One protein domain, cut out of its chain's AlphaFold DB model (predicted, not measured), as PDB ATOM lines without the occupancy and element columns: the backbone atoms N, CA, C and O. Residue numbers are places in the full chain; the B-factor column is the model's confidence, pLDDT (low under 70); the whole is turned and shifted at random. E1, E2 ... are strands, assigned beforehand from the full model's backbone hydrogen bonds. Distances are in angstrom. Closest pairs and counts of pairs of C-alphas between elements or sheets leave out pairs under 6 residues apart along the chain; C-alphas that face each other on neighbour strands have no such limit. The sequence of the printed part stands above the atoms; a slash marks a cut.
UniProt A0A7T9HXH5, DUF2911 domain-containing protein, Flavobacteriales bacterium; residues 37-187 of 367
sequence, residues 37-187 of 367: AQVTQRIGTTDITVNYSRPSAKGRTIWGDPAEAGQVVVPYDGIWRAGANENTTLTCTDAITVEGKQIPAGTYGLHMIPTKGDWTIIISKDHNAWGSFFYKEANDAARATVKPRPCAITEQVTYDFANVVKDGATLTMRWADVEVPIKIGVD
ATOM      1  N   ALA A  37      23.240 -27.351 -34.672       94.12
ATOM      2  CA  ALA A  37      23.521 -28.239 -35.785       94.12
ATOM      3  C   ALA A  37      24.301 -27.493 -36.872       94.12
ATOM      4  O   ALA A  37      24.307 -26.261 -36.934       94.12
ATOM      5  N   GLN A  38      24.961 -28.265 -37.729       97.19
ATOM      6  CA  GLN A  38      25.741 -27.760 -38.847       97.19
ATOM      7  C   GLN A  38      25.517 -28.651 -40.069       97.19
ATOM      8  O   GLN A  38      25.373 -29.867 -39.932       97.19
ATOM      9  N   VAL A  39      25.506 -28.051 -41.257       98.31
ATOM     10  CA  VAL A  39      25.591 -28.763 -42.536       98.31
ATOM     11  C   VAL A  39      26.612 -28.072 -43.434       98.31
ATOM     12  O   VAL A  39      26.650 -26.843 -43.485       98.31
ATOM     13  N   THR A  40      27.425 -28.851 -44.145       98.44
ATOM     14  CA  THR A  40      28.422 -28.342 -45.093       98.44
ATOM     15  C   THR A  40      28.275 -29.050 -46.431       98.44
ATOM     16  O   THR A  40      28.134 -30.270 -46.471       98.44
ATOM     17  N   GLN A  41      28.350 -28.287 -47.520       98.44
ATOM     18  CA  GLN A  41      28.425 -28.798 -48.886       98.44
ATOM     19  C   GLN A  41      29.643 -28.209 -49.594       98.44
ATOM     20  O   GLN A  41      29.837 -26.994 -49.594       98.44
ATOM     21  N   ARG A  42      30.425 -29.080 -50.242       97.94
ATOM     22  CA  ARG A  42      31.508 -28.682 -51.147       97.94
ATOM     23  C   ARG A  42      31.000 -28.621 -52.589       97.94
ATOM     24  O   ARG A  42      30.406 -29.594 -53.056       97.94
ATOM     25  N   ILE A  43      31.231 -27.513 -53.291       96.81
ATOM     26  CA  ILE A  43      30.915 -27.315 -54.719       96.81
ATOM     27  C   ILE A  43      32.192 -26.836 -55.414       96.81
ATOM     28  O   ILE A  43      32.735 -25.788 -55.066       96.81
ATOM     29  N   GLY A  44      32.715 -27.618 -56.362       92.31
ATOM     30  CA  GLY A  44      34.086 -27.429 -56.842       92.31
ATOM     31  C   GLY A  44      35.075 -27.561 -55.678       92.31
ATOM     32  O   GLY A  44      35.127 -28.597 -55.018       92.31
ATOM     33  N   THR A  45      35.829 -26.501 -55.392       93.81
ATOM     34  CA  THR A  45      36.720 -26.418 -54.219       93.81
ATOM     35  C   THR A  45      36.130 -25.629 -53.049       93.81
ATOM     36  O   THR A  45      36.729 -25.629 -51.972       93.81
ATOM     37  N   THR A  46      34.958 -25.016 -53.232       97.56
ATOM     38  CA  THR A  46      34.325 -24.103 -52.276       97.56
ATOM     39  C   THR A  46      33.484 -24.849 -51.255       97.56
ATOM     40  O   THR A  46      32.573 -25.586 -51.631       97.56
ATOM     41  N   ASP A  47      33.745 -24.618 -49.970       98.44
ATOM     42  CA  ASP A  47      32.899 -25.105 -48.880       98.44
ATOM     43  C   ASP A  47      31.876 -24.050 -48.485       98.44
ATOM     44  O   ASP A  47      32.217 -22.887 -48.261       98.44
ATOM     45  N   ILE A  48      30.622 -24.482 -48.354       98.62
ATOM     46  CA  ILE A  48      29.498 -23.665 -47.905       98.62
ATOM     47  C   ILE A  48      28.893 -24.337 -46.682       98.62
ATOM     48  O   ILE A  48      28.405 -25.465 -46.756       98.62
ATOM     49  N   THR A  49      28.943 -23.650 -45.547       98.75
ATOM     50  CA  THR A  49      28.565 -24.183 -44.237       98.75
ATOM     51  C   THR A  49      27.443 -23.359 -43.630       98.75
ATOM     52  O   THR A  49      27.546 -22.136 -43.567       98.75
ATOM     53  N   VAL A  50      26.403 -24.029 -43.133       98.56
ATOM     54  CA  VAL A  50      25.340 -23.405 -42.341       98.56
ATOM     55  C   VAL A  50      25.429 -23.893 -40.905       98.56
ATOM     56  O   VAL A  50      25.288 -25.090 -40.661       98.56
ATOM     57  N   ASN A  51      25.635 -22.976 -39.957       97.75
ATOM     58  CA  ASN A  51      25.546 -23.261 -38.521       97.75
ATOM     59  C   ASN A  51      24.254 -22.670 -37.975       97.75
ATOM     60  O   ASN A  51      23.974 -21.497 -38.202       97.75
ATOM     61  N   TYR A  52      23.472 -23.454 -37.242       97.19
ATOM     62  CA  TYR A  52      22.158 -23.027 -36.776       97.19
ATOM     63  C   TYR A  52      21.780 -23.706 -35.465       97.19
ATOM     64  O   TYR A  52      22.271 -24.782 -35.131       97.19
ATOM     65  N   SER A  53      20.861 -23.094 -34.721       95.56
ATOM     66  CA  SER A  53      20.134 -23.790 -33.658       95.56
ATOM     67  C   SER A  53      18.765 -24.214 -34.177       95.56
ATOM     68  O   SER A  53      18.080 -23.417 -34.822       95.56
ATOM     69  N   ARG A  54      18.361 -25.450 -33.873       94.38
ATOM     70  CA  ARG A  54      17.152 -26.086 -34.416       94.38
ATOM     71  C   ARG A  54      15.978 -26.181 -33.422       94.38
ATOM     72  O   ARG A  54      15.821 -27.214 -32.765       94.38
ATOM     73  N   PRO A  55      15.134 -25.136 -33.278       94.25
ATOM     74  CA  PRO A  55      13.977 -25.187 -32.389       94.25
ATOM     75  C   PRO A  55      12.944 -26.199 -32.894       94.25
ATOM     76  O   PRO A  55      12.791 -26.398 -34.097       94.25
ATOM     77  N   SER A  56      12.224 -26.828 -31.964       94.06
ATOM     78  CA  SER A  56      11.161 -27.803 -32.268       94.06
ATOM     79  C   SER A  56       9.794 -27.117 -32.357       94.06
ATOM     80  O   SER A  56       9.556 -26.176 -31.603       94.06
ATOM     81  N   ALA A  57       8.887 -27.544 -33.234       92.62
ATOM     82  CA  ALA A  57       7.578 -26.921 -33.406       92.62
ATOM     83  C   ALA A  57       6.672 -27.134 -32.181       92.62
ATOM     84  O   ALA A  57       6.048 -26.180 -31.710       92.62
ATOM     85  N   LYS A  58       6.672 -28.342 -31.597       91.69
ATOM     86  CA  LYS A  58       5.910 -28.722 -30.389       91.69
ATOM     87  C   LYS A  58       4.409 -28.400 -30.477       91.69
ATOM     88  O   LYS A  58       3.814 -27.956 -29.499       91.69
ATOM     89  N   GLY A  59       3.810 -28.560 -31.659       87.94
ATOM     90  CA  GLY A  59       2.390 -28.262 -31.899       87.94
ATOM     91  C   GLY A  59       2.011 -26.776 -31.826       87.94
ATOM     92  O   GLY A  59       0.828 -26.455 -31.774       87.94
ATOM     93  N   ARG A  60       2.994 -25.864 -31.798       90.81
ATOM     94  CA  ARG A  60       2.768 -24.411 -31.778       90.81
ATOM     95  C   ARG A  60       2.521 -23.875 -33.183       90.81
ATOM     96  O   ARG A  60       3.063 -24.397 -34.155       90.81
ATOM     97  N   THR A  61       1.804 -22.758 -33.266       91.69
ATOM     98  CA  THR A  61       1.706 -21.968 -34.494       91.69
ATOM     99  C   THR A  61       3.044 -21.283 -34.768       91.69
ATOM    100  O   THR A  61       3.461 -20.384 -34.031       91.69
ATOM    101  N   ILE A  62       3.745 -21.742 -35.806       94.62
ATOM    102  CA  ILE A  62       5.080 -21.234 -36.143       94.62
ATOM    103  C   ILE A  62       4.995 -19.930 -36.923       94.62
ATOM    104  O   ILE A  62       5.636 -18.965 -36.523       94.62
ATOM    105  N   TRP A  63       4.180 -19.893 -37.974       93.81
ATOM    106  CA  TRP A  63       4.020 -18.752 -38.874       93.81
ATOM    107  C   TRP A  63       2.635 -18.136 -38.687       93.81
ATOM    108  O   TRP A  63       1.652 -18.871 -38.584       93.81
ATOM    109  N   GLY A  64       2.525 -16.811 -38.647       92.06
ATOM    110  CA  GLY A  64       1.223 -16.170 -38.471       92.06
ATOM    111  C   GLY A  64       1.295 -14.665 -38.266       92.06
ATOM    112  O   GLY A  64       2.362 -14.109 -38.014       92.06
ATOM    113  N   ASP A  65       0.137 -14.015 -38.365       87.62
ATOM    114  CA  ASP A  65      -0.005 -12.609 -37.998       87.62
ATOM    115  C   ASP A  65       0.034 -12.483 -36.462       87.62
ATOM    116  O   ASP A  65      -0.713 -13.195 -35.778       87.62
ATOM    117  N   PRO A  66       0.889 -11.613 -35.893       79.12
ATOM    118  CA  PRO A  66       0.952 -11.412 -34.449       79.12
ATOM    119  C   PRO A  66      -0.364 -10.902 -33.831       79.12
ATOM    120  O   PRO A  66      -0.533 -11.033 -32.621       79.12
ATOM    121  N   ALA A  67      -1.287 -10.342 -34.623       75.44
ATOM    122  CA  ALA A  67      -2.595  -9.872 -34.166       75.44
ATOM    123  C   ALA A  67      -3.705 -10.945 -34.203       75.44
ATOM    124  O   ALA A  67      -4.714 -10.788 -33.516       75.44
ATOM    125  N   GLU A  68      -3.548 -12.023 -34.984       63.25
ATOM    126  CA  GLU A  68      -4.641 -12.968 -35.297       63.25
ATOM    127  C   GLU A  68      -4.567 -14.309 -34.535       63.25
ATOM    128  O   GLU A  68      -5.447 -15.156 -34.688       63.25
ATOM    129  N   ALA A  69      -3.560 -14.528 -33.685       51.62
ATOM    130  CA  ALA A  69      -3.404 -15.775 -32.935       51.62
ATOM    131  C   ALA A  69      -2.786 -15.552 -31.544       51.62
ATOM    132  O   ALA A  69      -2.194 -14.513 -31.263       51.62
ATOM    133  N   GLY A  70      -2.890 -16.558 -30.665       66.88
ATOM    134  CA  GLY A  70      -2.039 -16.654 -29.471       66.88
ATOM    135  C   GLY A  70      -0.543 -16.658 -29.832       66.88
ATOM    136  O   GLY A  70      -0.173 -16.428 -30.972       66.88
ATOM    137  N   GLN A  71       0.348 -16.931 -28.877       76.75
ATOM    138  CA  GLN A  71       1.805 -16.795 -29.054       76.75
ATOM    139  C   GLN A  71       2.362 -17.466 -30.344       76.75
ATOM    140  O   GLN A  71       2.640 -18.665 -30.352       76.75
ATOM    141  N   VAL A  72       2.550 -16.679 -31.417       88.88
ATOM    142  CA  VAL A  72       3.185 -17.082 -32.687       88.88
ATOM    143  C   VAL A  72       4.700 -17.062 -32.515       88.88
ATOM    144  O   VAL A  72       5.258 -16.124 -31.943       88.88
ATOM    145  N   VAL A  73       5.384 -18.101 -32.999       91.44
ATOM    146  CA  VAL A  73       6.840 -18.222 -32.812       91.44
ATOM    147  C   VAL A  73       7.621 -17.304 -33.756       91.44
ATOM    148  O   VAL A  73       8.594 -16.680 -33.330       91.44
ATOM    149  N   VAL A  74       7.204 -17.218 -35.020       94.38
ATOM    150  CA  VAL A  74       7.783 -16.351 -36.049       94.38
ATOM    151  C   VAL A  74       6.666 -15.530 -36.707       94.38
ATOM    152  O   VAL A  74       5.994 -16.016 -37.620       94.38
ATOM    153  N   PRO A  75       6.441 -14.294 -36.232       93.31
ATOM    154  CA  PRO A  75       5.453 -13.394 -36.817       93.31
ATOM    155  C   PRO A  75       5.775 -13.057 -38.277       93.31
ATOM    156  O   PRO A  75       6.943 -12.846 -38.619       93.31
ATOM    157  N   TYR A  76       4.747 -12.957 -39.121       95.12
ATOM    158  CA  TYR A  76       4.894 -12.394 -40.464       95.12
ATOM    159  C   TYR A  76       5.358 -10.937 -40.414       95.12
ATOM    160  O   TYR A  76       5.142 -10.234 -39.426       95.12
ATOM    161  N   ASP A  77       6.056 -10.524 -41.473       94.81
ATOM    162  CA  ASP A  77       6.648  -9.197 -41.677       94.81
ATOM    163  C   ASP A  77       7.718  -8.805 -40.635       94.81
ATOM    164  O   ASP A  77       8.332  -7.741 -40.715       94.81
ATOM    165  N   GLY A  78       8.008  -9.701 -39.687       93.69
ATOM    166  CA  GLY A  78       9.086  -9.589 -38.720       93.69
ATOM    167  C   GLY A  78      10.375 -10.232 -39.222       93.69
ATOM    168  O   GLY A  78      10.371 -11.272 -39.883       93.69
ATOM    169  N   ILE A  79      11.512  -9.640 -38.855       95.62
ATOM    170  CA  ILE A  79      12.805 -10.253 -39.135       95.62
ATOM    171  C   ILE A  79      13.082 -11.423 -38.188       95.62
ATOM    172  O   ILE A  79      12.980 -11.318 -36.963       95.62
ATOM    173  N   TRP A  80      13.499 -12.540 -38.767       96.56
ATOM    174  CA  TRP A  80      13.820 -13.765 -38.058       96.56
ATOM    175  C   TRP A  80      15.214 -14.259 -38.436       96.56
ATOM    176  O   TRP A  80      15.571 -14.319 -39.605       96.56
ATOM    177  N   ARG A  81      16.006 -14.683 -37.449       95.69
ATOM    178  CA  ARG A  81      17.370 -15.238 -37.617       95.69
ATOM    179  C   ARG A  81      17.440 -16.632 -38.249       95.69
ATOM    180  O   ARG A  81      18.428 -17.340 -38.058       95.69
ATOM    181  N   ALA A  82      16.352 -17.066 -38.880       96.00
ATOM    182  CA  ALA A  82      16.249 -18.358 -39.546       96.00
ATOM    183  C   ALA A  82      16.617 -19.569 -38.651       96.00
ATOM    184  O   ALA A  82      17.146 -20.574 -39.113       96.00
ATOM    185  N   GLY A  83      16.383 -19.457 -37.341       95.00
ATOM    186  CA  GLY A  83      16.770 -20.434 -36.323       95.00
ATOM    187  C   GLY A  83      16.434 -19.942 -34.913       95.00
ATOM    188  O   GLY A  83      15.583 -19.061 -34.733       95.00
ATOM    189  N   ALA A  84      17.106 -20.500 -33.905       90.62
ATOM    190  CA  ALA A  84      17.010 -20.073 -32.506       90.62
ATOM    191  C   ALA A  84      18.354 -19.575 -31.941       90.62
ATOM    192  O   ALA A  84      19.374 -19.679 -32.600       90.62
ATOM    193  N   ASN A  85      18.345 -19.054 -30.706       88.62
ATOM    194  CA  ASN A  85      19.536 -18.559 -29.997       88.62
ATOM    195  C   ASN A  85      20.310 -17.459 -30.762       88.62
ATOM    196  O   ASN A  85      19.717 -16.420 -31.073       88.62
ATOM    197  N   GLU A  86      21.593 -17.680 -31.045       90.44
ATOM    198  CA  GLU A  86      22.451 -16.863 -31.904       90.44
ATOM    199  C   GLU A  86      21.966 -16.839 -33.369       90.44
ATOM    200  O   GLU A  86      21.044 -17.558 -33.761       90.44
ATOM    201  N   ASN A  87      22.556 -15.976 -34.194       92.44
ATOM    202  CA  ASN A  87      22.316 -15.995 -35.632       92.44
ATOM    203  C   ASN A  87      22.567 -17.387 -36.229       92.44
ATOM    204  O   ASN A  87      23.599 -18.005 -35.969       92.44
ATOM    205  N   THR A  88      21.673 -17.830 -37.116       97.56
ATOM    206  CA  THR A  88      22.072 -18.815 -38.125       97.56
ATOM    207  C   THR A  88      23.151 -18.178 -38.985       97.56
ATOM    208  O   THR A  88      22.975 -17.041 -39.425       97.56
ATOM    209  N   THR A  89      24.264 -18.865 -39.213       98.00
ATOM    210  CA  THR A  89      25.364 -18.340 -40.023       98.00
ATOM    211  C   THR A  89      25.539 -19.123 -41.309       98.00
ATOM    212  O   THR A  89      25.353 -20.336 -41.328       98.00
ATOM    213  N   LEU A  90      25.907 -18.411 -42.372       98.44
ATOM    214  CA  LEU A  90      26.344 -18.947 -43.654       98.44
ATOM    215  C   LEU A  90      27.819 -18.579 -43.834       98.44
ATOM    216  O   LEU A  90      28.153 -17.397 -43.913       98.44
ATOM    217  N   THR A  91      28.690 -19.577 -43.900       98.69
ATOM    218  CA  THR A  91      30.124 -19.401 -44.149       98.69
ATOM    219  C   THR A  91      30.484 -19.977 -45.508       98.69
ATOM    220  O   THR A  91      30.150 -21.128 -45.783       98.69
ATOM    221  N   CYS A  92      31.194 -19.214 -46.335       98.06
ATOM    222  CA  CYS A  92      31.732 -19.678 -47.612       98.06
ATOM    223  C   CYS A  92      33.238 -19.398 -47.724       98.06
ATOM    224  O   CYS A  92      33.705 -18.323 -47.339       98.06
ATOM    225  N   THR A  93      34.005 -20.367 -48.238       98.12
ATOM    226  CA  THR A  93      35.468 -20.231 -48.418       98.12
ATOM    227  C   THR A  93      35.851 -19.364 -49.611       98.12
ATOM    228  O   THR A  93      36.929 -18.780 -49.618       98.12
ATOM    229  N   ASP A  94      34.954 -19.254 -50.587       97.88
ATOM    230  CA  ASP A  94      35.110 -18.460 -51.800       97.88
ATOM    231  C   ASP A  94      33.876 -17.573 -52.002       97.88
ATOM    232  O   ASP A  94      32.873 -17.689 -51.289       97.88
ATOM    233  N   ALA A  95      33.945 -16.669 -52.979       97.62
ATOM    234  CA  ALA A  95      32.781 -15.893 -53.379       97.62
ATOM    235  C   ALA A  95      31.709 -16.811 -53.989       97.62
ATOM    236  O   ALA A  95      32.009 -17.667 -54.821       97.62
ATOM    237  N   ILE A  96      30.454 -16.596 -53.603       98.38
ATOM    238  CA  ILE A  96      29.298 -17.356 -54.095       98.38
ATOM    239  C   ILE A  96      28.199 -16.396 -54.550       98.38
ATOM    240  O   ILE A  96      28.260 -15.191 -54.309       98.38
ATOM    241  N   THR A  97      27.165 -16.927 -55.189       98.38
ATOM    242  CA  THR A  97      25.914 -16.205 -55.422       98.38
ATOM    243  C   THR A  97      24.801 -16.808 -54.580       98.38
ATOM    244  O   THR A  97      24.676 -18.026 -54.501       98.38
ATOM    245  N   VAL A  98      23.983 -15.954 -53.969       98.31
ATOM    246  CA  VAL A  98      22.759 -16.333 -53.256       98.31
ATOM    247  C   VAL A  98      21.597 -15.686 -53.994       98.31
ATOM    248  O   VAL A  98      21.530 -14.461 -54.076       98.31
ATOM    249  N   GLU A  99      20.727 -16.494 -54.604       97.88
ATOM    250  CA  GLU A  99      19.651 -16.017 -55.493       97.88
ATOM    251  C   GLU A  99      20.158 -15.024 -56.560       97.88
ATOM    252  O   GLU A  99      19.575 -13.971 -56.824       97.88
ATOM    253  N   GLY A 100      21.320 -15.334 -57.149       97.06
ATOM    254  CA  GLY A 100      21.974 -14.509 -58.169       97.06
ATOM    255  C   GLY A 100      22.697 -13.261 -57.643       97.06
ATOM    256  O   GLY A 100      23.315 -12.548 -58.432       97.06
ATOM    257  N   LYS A 101      22.665 -12.980 -56.335       97.69
ATOM    258  CA  LYS A 101      23.426 -11.885 -55.714       97.69
ATOM    259  C   LYS A 101      24.794 -12.381 -55.269       97.69
ATOM    260  O   LYS A 101      24.879 -13.287 -54.447       97.69
ATOM    261  N   GLN A 102      25.856 -11.790 -55.803       97.38
ATOM    262  CA  GLN A 102      27.221 -12.151 -55.438       97.38
ATOM    263  C   GLN A 102      27.552 -11.690 -54.016       97.38
ATOM    264  O   GLN A 102      27.317 -10.533 -53.668       97.38
ATOM    265  N   ILE A 103      28.145 -12.581 -53.225       97.50
ATOM    266  CA  ILE A 103      28.714 -12.282 -51.913       97.50
ATOM    267  C   ILE A 103      30.167 -12.788 -51.855       97.50
ATOM    268  O   ILE A 103      30.449 -13.879 -52.357       97.50
ATOM    269  N   PRO A 104      31.114 -12.013 -51.292       97.94
ATOM    270  CA  PRO A 104      32.492 -12.467 -51.096       97.94
ATOM    271  C   PRO A 104      32.602 -13.658 -50.133       97.94
ATOM    272  O   PRO A 104      31.682 -13.915 -49.357       97.94
ATOM    273  N   ALA A 105      33.760 -14.323 -50.121       98.00
ATOM    274  CA  ALA A 105      34.112 -15.283 -49.075       98.00
ATOM    275  C   ALA A 105      33.993 -14.649 -47.678       98.00
ATOM    276  O   ALA A 105      34.351 -13.483 -47.487       98.00
ATOM    277  N   GLY A 106      33.511 -15.410 -46.701       98.12
ATOM    278  CA  GLY A 106      33.336 -14.925 -45.335       98.12
ATOM    279  C   GLY A 106      32.227 -15.641 -44.578       98.12
ATOM    280  O   GLY A 106      31.647 -16.612 -45.059       98.12
ATOM    281  N   THR A 107      31.940 -15.137 -43.379       98.56
ATOM    282  CA  THR A 107      30.835 -15.594 -42.531       98.56
ATOM    283  C   THR A 107      29.785 -14.499 -42.437       98.56
ATOM    284  O   THR A 107      30.109 -13.343 -42.173       98.56
ATOM    285  N   TYR A 108      28.528 -14.882 -42.624       98.25
ATOM    286  CA  TYR A 108      27.383 -13.981 -42.669       98.25
ATOM    287  C   TYR A 108      26.254 -14.487 -41.774       98.25
ATOM    288  O   TYR A 108      26.112 -15.690 -41.572       98.25
ATOM    289  N   GLY A 109      25.433 -13.578 -41.255       97.81
ATOM    290  CA  GLY A 109      24.187 -13.905 -40.573       97.81
ATOM    291  C   GLY A 109      23.080 -14.144 -41.594       97.81
ATOM    292  O   GLY A 109      22.855 -13.310 -42.468       97.81
ATOM    293  N   LEU A 110      22.376 -15.265 -41.485       98.00
ATOM    294  CA  LEU A 110      21.199 -15.574 -42.287       98.00
ATOM    295  C   LEU A 110      19.945 -15.102 -41.552       98.00
ATOM    296  O   LEU A 110      19.639 -15.557 -40.446       98.00
ATOM    297  N   HIS A 111      19.201 -14.208 -42.192       98.19
ATOM    298  CA  HIS A 111      17.891 -13.770 -41.734       98.19
ATOM    299  C   HIS A 111      16.839 -13.978 -42.818       98.19
ATOM    300  O   HIS A 111      17.141 -14.069 -44.008       98.19
ATOM    301  N   MET A 112      15.585 -14.041 -42.385       98.12
ATOM    302  CA  MET A 112      14.421 -14.116 -43.249       98.12
ATOM    303  C   MET A 112      13.353 -13.141 -42.763       98.12
ATOM    304  O   MET A 112      13.232 -12.913 -41.560       98.12
ATOM    305  N   ILE A 113      12.563 -12.604 -43.689       98.06
ATOM    306  CA  ILE A 113      11.301 -11.916 -43.399       98.06
ATOM    307  C   ILE A 113      10.185 -12.765 -44.017       98.06
ATOM    308  O   ILE A 113       9.991 -12.714 -45.239       98.06
ATOM    309  N   PRO A 114       9.512 -13.601 -43.209       97.56
ATOM    310  CA  PRO A 114       8.369 -14.383 -43.652       97.56
ATOM    311  C   PRO A 114       7.170 -13.496 -43.963       97.56
ATOM    312  O   PRO A 114       6.859 -12.583 -43.205       97.56
ATOM    313  N   THR A 115       6.443 -13.812 -45.029       96.50
ATOM    314  CA  THR A 115       5.131 -13.218 -45.330       96.50
ATOM    315  C   THR A 115       4.131 -14.332 -45.656       96.50
ATOM    316  O   THR A 115       4.502 -15.510 -45.722       96.50
ATOM    317  N   LYS A 116       2.862 -13.976 -45.904       93.75
ATOM    318  CA  LYS A 116       1.856 -14.914 -46.441       93.75
ATOM    319  C   LYS A 116       2.169 -15.374 -47.879       93.75
ATOM    320  O   LYS A 116       1.593 -16.357 -48.333       93.75
ATOM    321  N   GLY A 117       3.036 -14.659 -48.597       96.25
ATOM    322  CA  GLY A 117       3.462 -14.976 -49.958       96.25
ATOM    323  C   GLY A 117       4.967 -15.202 -50.028       96.25
ATOM    324  O   GLY A 117       5.511 -16.079 -49.358       96.25
ATOM    325  N   ASP A 118       5.641 -14.404 -50.850       97.75
ATOM    326  CA  ASP A 118       7.082 -14.511 -51.042       97.75
ATOM    327  C   ASP A 118       7.843 -14.039 -49.792       97.75
ATOM    328  O   ASP A 118       7.469 -13.071 -49.124       97.75
ATOM    329  N   TRP A 119       8.927 -14.735 -49.462       98.31
ATOM    330  CA  TRP A 119       9.785 -14.403 -48.327       98.31
ATOM    331  C   TRP A 119      10.992 -13.603 -48.792       98.31
ATOM    332  O   TRP A 119      11.439 -13.724 -49.932       98.31
ATOM    333  N   THR A 120      11.564 -12.813 -47.889       98.56
ATOM    334  CA  THR A 120      12.853 -12.155 -48.134       98.56
ATOM    335  C   THR A 120      13.954 -12.894 -47.389       98.56
ATOM    336  O   THR A 120      13.862 -13.034 -46.175       98.56
ATOM    337  N   ILE A 121      14.997 -13.334 -48.090       98.19
ATOM    338  CA  ILE A 121      16.256 -13.814 -47.509       98.19
ATOM    339  C   ILE A 121      17.230 -12.650 -47.412       98.19
ATOM    340  O   ILE A 121      17.358 -11.850 -48.341       98.19
ATOM    341  N   ILE A 122      17.944 -12.588 -46.295       98.50
ATOM    342  CA  ILE A 122      18.930 -11.559 -46.001       98.50
ATOM    343  C   ILE A 122      20.224 -12.238 -45.558       98.50
ATOM    344  O   ILE A 122      20.234 -13.040 -44.623       98.50
ATOM    345  N   ILE A 123      21.316 -11.883 -46.224       98.25
ATOM    346  CA  ILE A 123      22.682 -12.248 -45.865       98.25
ATOM    347  C   ILE A 123      23.320 -11.007 -45.249       98.25
ATOM    348  O   ILE A 123      23.667 -10.067 -45.960       98.25
ATOM    349  N   SER A 124      23.437 -10.984 -43.927       97.69
ATOM    350  CA  SER A 124      23.957  -9.857 -43.148       97.69
ATOM    351  C   SER A 124      25.447 -10.024 -42.856       97.69
ATOM    352  O   SER A 124      25.899 -11.118 -42.524       97.69
ATOM    353  N   LYS A 125      26.218  -8.935 -42.904       96.50
ATOM    354  CA  LYS A 125      27.606  -8.921 -42.400       96.50
ATOM    355  C   LYS A 125      27.671  -9.057 -40.872       96.50
ATOM    356  O   LYS A 125      28.702  -9.459 -40.342       96.50
ATOM    357  N   ASP A 126      26.577  -8.765 -40.166       93.38
ATOM    358  CA  ASP A 126      26.459  -8.989 -38.725       93.38
ATOM    359  C   ASP A 126      26.032 -10.439 -38.457       93.38
ATOM    360  O   ASP A 126      24.907 -10.828 -38.772       93.38
ATOM    361  N   HIS A 127      26.924 -11.242 -37.871       92.06
ATOM    362  CA  HIS A 127      26.723 -12.692 -37.724       92.06
ATOM    363  C   HIS A 127      26.952 -13.238 -36.303       92.06
ATOM    364  O   HIS A 127      26.838 -14.439 -36.080       92.06
ATOM    365  N   ASN A 128      27.301 -12.378 -35.340       89.19
ATOM    366  CA  ASN A 128      27.640 -12.770 -33.961       89.19
ATOM    367  C   ASN A 128      26.547 -12.418 -32.938       89.19
ATOM    368  O   ASN A 128      26.761 -12.554 -31.735       89.19
ATOM    369  N   ALA A 129      25.405 -11.892 -33.384       83.62
ATOM    370  CA  ALA A 129      24.378 -11.394 -32.486       83.62
ATOM    371  C   ALA A 129      23.484 -12.527 -31.957       83.62
ATOM    372  O   ALA A 129      23.244 -13.543 -32.612       83.62
ATOM    373  N   TRP A 130      22.939 -12.319 -30.759       84.00
ATOM    374  CA  TRP A 130      21.809 -13.107 -30.282       84.00
ATOM    375  C   TRP A 130      20.529 -12.605 -30.943       84.00
ATOM    376  O   TRP A 130      20.235 -11.406 -30.907       84.00
ATOM    377  N   GLY A 131      19.713 -13.503 -31.489       86.75
ATOM    378  CA  GLY A 131      18.436 -13.084 -32.052       86.75
ATOM    379  C   GLY A 131      18.565 -12.327 -33.384       86.75
ATOM    380  O   GLY A 131      19.490 -12.517 -34.165       86.75
ATOM    381  N   SER A 132      17.601 -11.440 -33.639       88.81
ATOM    382  CA  SER A 132      17.658 -10.441 -34.723       88.81
ATOM    383  C   SER A 132      17.587  -9.004 -34.191       88.81
ATOM    384  O   SER A 132      17.359  -8.072 -34.949       88.81
ATOM    385  N   PHE A 133      17.806  -8.812 -32.885       86.00
ATOM    386  CA  PHE A 133      17.619  -7.530 -32.193       86.00
ATOM    387  C   PHE A 133      18.624  -6.448 -32.602       86.00
ATOM    388  O   PHE A 133      18.336  -5.262 -32.488       86.00
ATOM    389  N   PHE A 134      19.802  -6.862 -33.066       88.81
ATOM    390  CA  PHE A 134      20.889  -5.968 -33.470       88.81
ATOM    391  C   PHE A 134      21.044  -5.872 -34.989       88.81
ATOM    392  O   PHE A 134      22.042  -5.340 -35.468       88.81
ATOM    393  N   TYR A 135      20.072  -6.402 -35.735       93.44
ATOM    394  CA  TYR A 135      20.069  -6.368 -37.189       93.44
ATOM    395  C   TYR A 135      20.045  -4.929 -37.724       93.44
ATOM    396  O   TYR A 135      19.310  -4.077 -37.218       93.44
ATOM    397  N   LYS A 136      20.821  -4.676 -38.783       94.88
ATOM    398  CA  LYS A 136      20.859  -3.402 -39.505       94.88
ATOM    399  C   LYS A 136      20.858  -3.657 -41.005       94.88
ATOM    400  O   LYS A 136      21.819  -4.202 -41.531       94.88
ATOM    401  N   GLU A 137      19.842  -3.159 -41.700       95.69
ATOM    402  CA  GLU A 137      19.726  -3.304 -43.158       95.69
ATOM    403  C   GLU A 137      20.909  -2.709 -43.934       95.69
ATOM    404  O   GLU A 137      21.332  -3.259 -44.945       95.69
ATOM    405  N   ALA A 138      21.530  -1.644 -43.417       97.00
ATOM    406  CA  ALA A 138      22.744  -1.070 -44.000       97.00
ATOM    407  C   ALA A 138      23.938  -2.052 -44.057       97.00
ATOM    408  O   ALA A 138      24.898  -1.807 -44.788       97.00
ATOM    409  N   ASN A 139      23.885  -3.148 -43.291       96.81
ATOM    410  CA  ASN A 139      24.917  -4.178 -43.231       96.81
ATOM    411  C   ASN A 139      24.585  -5.419 -44.082       96.81
ATOM    412  O   ASN A 139      25.354  -6.385 -44.059       96.81
ATOM    413  N   ASP A 140      23.498  -5.404 -44.859       97.69
ATOM    414  CA  ASP A 140      23.156  -6.486 -45.785       97.69
ATOM    415  C   ASP A 140      24.256  -6.628 -46.863       97.69
ATOM    416  O   ASP A 140      24.586  -5.689 -47.589       97.69
ATOM    417  N   ALA A 141      24.846  -7.818 -46.978       97.44
ATOM    418  CA  ALA A 141      25.693  -8.211 -48.104       97.44
ATOM    419  C   ALA A 141      24.847  -8.628 -49.316       97.44
ATOM    420  O   ALA A 141      25.219  -8.356 -50.456       97.44
ATOM    421  N   ALA A 142      23.700  -9.264 -49.068       97.81
ATOM    422  CA  ALA A 142      22.708  -9.572 -50.086       97.81
ATOM    423  C   ALA A 142      21.302  -9.618 -49.483       97.81
ATOM    424  O   ALA A 142      21.110 -10.013 -48.333       97.81
ATOM    425  N   ARG A 143      20.317  -9.263 -50.305       98.00
ATOM    426  CA  ARG A 143      18.892  -9.408 -50.020       98.00
ATOM    427  C   ARG A 143      18.196  -9.909 -51.277       98.00
ATOM    428  O   ARG A 143      18.436  -9.377 -52.365       98.00
ATOM    429  N   ALA A 144      17.361 -10.929 -51.135       97.81
ATOM    430  CA  ALA A 144      16.678 -11.553 -52.258       97.81
ATOM    431  C   ALA A 144      15.298 -12.078 -51.867       97.81
ATOM    432  O   ALA A 144      15.064 -12.461 -50.724       97.81
ATOM    433  N   THR A 145      14.393 -12.112 -52.837       98.25
ATOM    434  CA  THR A 145      13.058 -12.685 -52.678       98.25
ATOM    435  C   THR A 145      13.085 -14.161 -53.057       98.25
ATOM    436  O   THR A 145      13.618 -14.517 -54.107       98.25
ATOM    437  N   VAL A 146      12.486 -15.010 -52.226       98.06
ATOM    438  CA  VAL A 146      12.337 -16.452 -52.459       98.06
ATOM    439  C   VAL A 146      10.885 -16.870 -52.296       98.06
ATOM    440  O   VAL A 146      10.112 -16.231 -51.581       98.06
ATOM    441  N   LYS A 147      10.515 -17.973 -52.944       98.06
ATOM    442  CA  LYS A 147       9.164 -18.527 -52.863       98.06
ATOM    443  C   LYS A 147       9.153 -19.725 -51.917       98.06
ATOM    444  O   LYS A 147       9.654 -20.781 -52.315       98.06
ATOM    445  N   PRO A 148       8.621 -19.588 -50.688       97.88
ATOM    446  CA  PRO A 148       8.406 -20.741 -49.825       97.88
ATOM    447  C   PRO A 148       7.391 -21.689 -50.473       97.88
ATOM    448  O   PRO A 148       6.550 -21.278 -51.278       97.88
ATOM    449  N   ARG A 149       7.449 -22.967 -50.108       97.62
ATOM    450  CA  ARG A 149       6.484 -23.973 -50.553       97.62
ATOM    451  C   ARG A 149       6.080 -24.903 -49.411       97.62
ATOM    452  O   ARG A 149       6.893 -25.130 -48.516       97.62
ATOM    453  N   PRO A 150       4.860 -25.466 -49.443       97.50
ATOM    454  CA  PRO A 150       4.450 -26.457 -48.459       97.50
ATOM    455  C   PRO A 150       5.346 -27.703 -48.494       97.50
ATOM    456  O   PRO A 150       5.745 -28.154 -49.572       97.50
ATOM    457  N   CYS A 151       5.613 -28.292 -47.333       96.44
ATOM    458  CA  CYS A 151       6.299 -29.575 -47.190       96.44
ATOM    459  C   CYS A 151       5.631 -30.463 -46.132       96.44
ATOM    460  O   CYS A 151       4.694 -30.059 -45.446       96.44
ATOM    461  N   ALA A 152       6.118 -31.700 -45.995       96.62
ATOM    462  CA  ALA A 152       5.729 -32.552 -44.876       96.62
ATOM    463  C   ALA A 152       6.145 -31.910 -43.543       96.62
ATOM    464  O   ALA A 152       7.165 -31.216 -43.476       96.62
ATOM    465  N   ILE A 153       5.370 -32.176 -42.487       96.38
ATOM    466  CA  ILE A 153       5.639 -31.627 -41.156       96.38
ATOM    467  C   ILE A 153       7.051 -31.998 -40.703       96.38
ATOM    468  O   ILE A 153       7.388 -33.170 -40.535       96.38
ATOM    469  N   THR A 154       7.857 -30.968 -40.480       96.75
ATOM    470  CA  THR A 154       9.239 -31.053 -40.024       96.75
ATOM    471  C   THR A 154       9.326 -30.487 -38.613       96.75
ATOM    472  O   THR A 154       9.202 -29.279 -38.404       96.75
ATOM    473  N   GLU A 155       9.532 -31.366 -37.631       96.62
ATOM    474  CA  GLU A 155       9.459 -30.990 -36.213       96.62
ATOM    475  C   GLU A 155      10.533 -29.973 -35.822       96.62
ATOM    476  O   GLU A 155      10.249 -29.043 -35.077       96.62
ATOM    477  N   GLN A 156      11.760 -30.114 -36.323       96.94
ATOM    478  CA  GLN A 156      12.876 -29.226 -35.990       96.94
ATOM    479  C   GLN A 156      13.333 -28.456 -37.224       96.94
ATOM    480  O   GLN A 156      13.416 -29.051 -38.297       96.94
ATOM    481  N   VAL A 157      13.687 -27.173 -37.067       98.00
ATOM    482  CA  VAL A 157      14.346 -26.421 -38.154       98.00
ATOM    483  C   VAL A 157      15.505 -27.257 -38.682       98.00
ATOM    484  O   VAL A 157      16.366 -27.672 -37.909       98.00
ATOM    485  N   THR A 158      15.502 -27.523 -39.980       98.00
ATOM    486  CA  THR A 158      16.499 -28.365 -40.638       98.00
ATOM    487  C   THR A 158      17.004 -27.656 -41.880       98.00
ATOM    488  O   THR A 158      16.215 -27.055 -42.607       98.00
ATOM    489  N   TYR A 159      18.314 -27.741 -42.107       98.50
ATOM    490  CA  TYR A 159      18.960 -27.292 -43.333       98.50
ATOM    491  C   TYR A 159      19.643 -28.458 -44.039       98.50
ATOM    492  O   TYR A 159      20.319 -29.264 -43.395       98.50
ATOM    493  N   ASP A 160      19.529 -28.490 -45.362       98.00
ATOM    494  CA  ASP A 160      20.213 -29.424 -46.255       98.00
ATOM    495  C   ASP A 160      20.515 -28.773 -47.609       98.00
ATOM    496  O   ASP A 160      19.927 -27.754 -47.981       98.00
ATOM    497  N   PHE A 161      21.442 -29.372 -48.355       98.25
ATOM    498  CA  PHE A 161      21.729 -28.997 -49.734       98.25
ATOM    499  C   PHE A 161      21.100 -30.022 -50.679       98.25
ATOM    500  O   PHE A 161      21.494 -31.187 -50.711       98.25
ATOM    501  N   ALA A 162      20.130 -29.571 -51.469       95.62
ATOM    502  CA  ALA A 162      19.473 -30.348 -52.511       95.62
ATOM    503  C   ALA A 162      19.978 -29.936 -53.902       95.62
ATOM    504  O   ALA A 162      20.560 -28.865 -54.069       95.62
ATOM    505  N   ASN A 163      19.713 -30.759 -54.924       96.50
ATOM    506  CA  ASN A 163      20.030 -30.465 -56.332       96.50
ATOM    507  C   ASN A 163      21.487 -30.017 -56.554       96.50
ATOM    508  O   ASN A 163      21.735 -29.018 -57.231       96.50
ATOM    509  N   VAL A 164      22.445 -30.723 -55.946       97.25
ATOM    510  CA  VAL A 164      23.868 -30.414 -56.108       97.25
ATOM    511  C   VAL A 164      24.285 -30.720 -57.543       97.25
ATOM    512  O   VAL A 164      24.153 -31.847 -58.021       97.25
ATOM    513  N   VAL A 165      24.781 -29.695 -58.222       95.94
ATOM    514  CA  VAL A 165      25.325 -29.749 -59.579       95.94
ATOM    515  C   VAL A 165      26.753 -29.203 -59.570       95.94
ATOM    516  O   VAL A 165      27.276 -28.811 -58.529       95.94
ATOM    517  N   LYS A 166      27.415 -29.197 -60.731       93.75
ATOM    518  CA  LYS A 166      28.837 -28.837 -60.847       93.75
ATOM    519  C   LYS A 166      29.185 -27.446 -60.296       93.75
ATOM    520  O   LYS A 166      30.287 -27.266 -59.799       93.75
ATOM    521  N   ASP A 167      28.267 -26.490 -60.399       96.00
ATOM    522  CA  ASP A 167      28.459 -25.053 -60.163       96.00
ATOM    523  C   ASP A 167      27.401 -24.468 -59.215       96.00
ATOM    524  O   ASP A 167      27.218 -23.253 -59.141       96.00
ATOM    525  N   GLY A 168      26.690 -25.312 -58.467       97.75
ATOM    526  CA  GLY A 168      25.647 -24.828 -57.576       97.75
ATOM    527  C   GLY A 168      24.910 -25.910 -56.802       97.75
ATOM    528  O   GLY A 168      25.114 -27.109 -56.982       97.75
ATOM    529  N   ALA A 169      24.037 -25.452 -55.914       98.44
ATOM    530  CA  ALA A 169      23.125 -26.277 -55.139       98.44
ATOM    531  C   ALA A 169      21.909 -25.447 -54.703       98.44
ATOM    532  O   ALA A 169      21.859 -24.229 -54.868       98.44
ATOM    533  N   THR A 170      20.912 -26.103 -54.118       98.56
ATOM    534  CA  THR A 170      19.785 -25.451 -53.442       98.56
ATOM    535  C   THR A 170      19.915 -25.661 -51.936       98.56
ATOM    536  O   THR A 170      19.670 -26.764 -51.449       98.56
ATOM    537  N   LEU A 171      20.282 -24.617 -51.191       98.56
ATOM    538  CA  LEU A 171      20.189 -24.627 -49.732       98.56
ATOM    539  C   LEU A 171      18.712 -24.583 -49.345       98.56
ATOM    540  O   LEU A 171      17.996 -23.670 -49.743       98.56
ATOM    541  N   THR A 172      18.252 -25.559 -48.580       98.38
ATOM    542  CA  THR A 172      16.836 -25.712 -48.253       98.38
ATOM    543  C   THR A 172      16.647 -25.669 -46.749       98.38
ATOM    544  O   THR A 172      17.256 -26.459 -46.038       98.38
ATOM    545  N   MET A 173      15.806 -24.752 -46.266       98.31
ATOM    546  CA  MET A 173      15.354 -24.721 -44.872       98.31
ATOM    547  C   MET A 173      13.971 -25.358 -44.770       98.31
ATOM    548  O   MET A 173      13.106 -25.048 -45.586       98.31
ATOM    549  N   ARG A 174      13.740 -26.212 -43.771       98.31
ATOM    550  CA  ARG A 174      12.424 -26.795 -43.464       98.31
ATOM    551  C   ARG A 174      12.063 -26.593 -42.004       98.31
ATOM    552  O   ARG A 174      12.882 -26.892 -41.133       98.31
ATOM    553  N   TRP A 175      10.835 -26.153 -41.735       98.00
ATOM    554  CA  TRP A 175      10.268 -26.147 -40.387       98.00
ATOM    555  C   TRP A 175       8.739 -26.094 -40.408       98.00
ATOM    556  O   TRP A 175       8.145 -25.328 -41.169       98.00
ATOM    557  N   ALA A 176       8.108 -26.896 -39.546       96.25
ATOM    558  CA  ALA A 176       6.680 -27.178 -39.604       96.25
ATOM    559  C   ALA A 176       6.298 -27.635 -41.022       96.25
ATOM    560  O   ALA A 176       6.893 -28.577 -41.534       96.25
ATOM    561  N   ASP A 177       5.327 -26.993 -41.648       95.94
ATOM    562  CA  ASP A 177       4.811 -27.291 -42.980       95.94
ATOM    563  C   ASP A 177       5.433 -26.435 -44.096       95.94
ATOM    564  O   ASP A 177       4.949 -26.477 -45.225       95.94
ATOM    565  N   VAL A 178       6.493 -25.666 -43.816       98.00
ATOM    566  CA  VAL A 178       7.112 -24.755 -44.791       98.00
ATOM    567  C   VAL A 178       8.539 -25.176 -45.129       98.00
ATOM    568  O   VAL A 178       9.375 -25.410 -44.254       98.00
ATOM    569  N   GLU A 179       8.827 -25.187 -46.428       97.94
ATOM    570  CA  GLU A 179      10.158 -25.317 -46.999       97.94
ATOM    571  C   GLU A 179      10.545 -24.046 -47.767       97.94
ATOM    572  O   GLU A 179       9.765 -23.522 -48.565       97.94
ATOM    573  N   VAL A 180      11.779 -23.580 -47.576       98.56
ATOM    574  CA  VAL A 180      12.336 -22.396 -48.233       98.56
ATOM    575  C   VAL A 180      13.587 -22.788 -49.025       98.56
ATOM    576  O   VAL A 180      14.653 -22.962 -48.427       98.56
ATOM    577  N   PRO A 181      13.479 -22.950 -50.356       98.38
ATOM    578  CA  PRO A 181      14.627 -23.203 -51.217       98.38
ATOM    579  C   PRO A 181      15.371 -21.899 -51.542       98.38
ATOM    580  O   PRO A 181      14.753 -20.897 -51.898       98.38
ATOM    581  N   ILE A 182      16.699 -21.940 -51.456       98.56
ATOM    582  CA  ILE A 182      17.613 -20.830 -51.735       98.56
ATOM    583  C   ILE A 182      18.671 -21.320 -52.724       98.56
ATOM    584  O   ILE A 182      19.454 -22.225 -52.434       98.56
ATOM    585  N   LYS A 183      18.706 -20.729 -53.912       98.56
ATOM    586  CA  LYS A 183      19.677 -21.042 -54.958       98.56
ATOM    587  C   LYS A 183      21.046 -20.502 -54.589       98.56
ATOM    588  O   LYS A 183      21.207 -19.306 -54.344       98.56
ATOM    589  N   ILE A 184      22.028 -21.390 -54.633       98.56
ATOM    590  CA  ILE A 184      23.433 -21.091 -54.414       98.56
ATOM    591  C   ILE A 184      24.198 -21.413 -55.694       98.56
ATOM    592  O   ILE A 184      24.107 -22.531 -56.198       98.56
ATOM    593  N   GLY A 185      24.947 -20.444 -56.215       98.25
ATOM    594  CA  GLY A 185      25.820 -20.629 -57.377       98.25
ATOM    595  C   GLY A 185      27.281 -20.353 -57.037       98.25
ATOM    596  O   GLY A 185      27.570 -19.479 -56.219       98.25
ATOM    597  N   VAL A 186      28.193 -21.071 -57.683       98.19
ATOM    598  CA  VAL A 186      29.644 -20.975 -57.494       98.19
ATOM    599  C   VAL A 186      30.309 -20.860 -58.862       98.19
ATOM    600  O   VAL A 186      30.098 -21.705 -59.730       98.19
ATOM    601  N   ASP A 187      31.146 -19.839 -59.054       96.50
ATOM    602  CA  ASP A 187      31.973 -19.710 -60.259       96.50
ATOM    603  C   ASP A 187      33.189 -20.641 -60.167       96.50
ATOM    604  O   ASP A 187      34.321 -20.216 -59.934       96.50
TER     605      ASP A 187
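AT A GLANCE: This is residues 37 to 187 of the 367 residues of the protein "DUF2911 domain-containing protein" of Flavobacteriales bacterium (UniProt A0A7T9HXH5). Two twisted antiparallel sheets, partly face to face, make a sandwich: six strands in the order E1 E2 E3 E6 E7 E8, and four in the order E5 E4 E10 E9, where E9 and E10 form a long, bent hairpin. A long loop, residues 54 to 87, reaches away at one end and adds to the longest axis. The printed part has 151 residues with ten named strands, E1 to E10 along the chain, and no named helix; the class is all strand. It is compact, with a radius of gyration of the C-alphas of 14.7 A and spans of 47 by 34 by 26 A.

HOW THE PARTS SIT: In the larger sheet, E1, residues 37 to 43, E2, residues 46 to 53, and E3, residues 88 to 92, form a meander, each strand the antiparallel neighbour of the one before. N 39 and O 50 are 3.0 A apart across the hairpin E1 and E2, and N 49 and O 91 are 2.8 A apart across E2 and E3. E6, residues 106 to 113, is the next neighbour, with N 90 and O 108 2.8 A apart. E6, E7, residues 119 to 124, and E8, residues 140 to 146, form a second meander, with N 111 and O 122 2.9 A apart and N 121 and O 144 2.8 A apart. In the other sheet, E5, residues 101 to 103, pairs with E4, residues 96 to 98, with N 103 and O 96 2.8 A apart. E10, residues 168 to 185, is staggered: its residues 184 to 185 pair with E4, where N 97 and O 185 are 2.8 A apart, and its residues 168 to 179 pair with E9, residues 149 to 165, where N 158 and O 174 are 2.9 A apart. Between the sheets, the closest C-alphas of E1 and E9 are those of Val 39 and Asp 160, 6.6 A apart, and those of E5 and E8 are Lys 101 and Ala 142, 6.1 A apart.

IN THESE COORDINATES: E1 begins at C-alpha 37, (23.521, -28.239, -35.785), and is 20.3 A long; E2 is 23.4 A and E6 22.3 A. E9 is 21.7 A from first to last C-alpha and bends by 130 degrees at residue 155. E10 bends by 171 degrees at residue 180 and ends at C-alpha 185, (25.820, -20.629, -57.377), 4.2 A from its first C-alpha.

THE WHOLE: The C-alphas farthest apart are those of Thr 45 and Glu 68, 47.4 A. The printed part has no cut; the links E2 to E3 and E7 to E8 are long, with 34 and 15 residues. The mean pLDDT of the printed part is 94.9, and residues 68 to 70 are under 70.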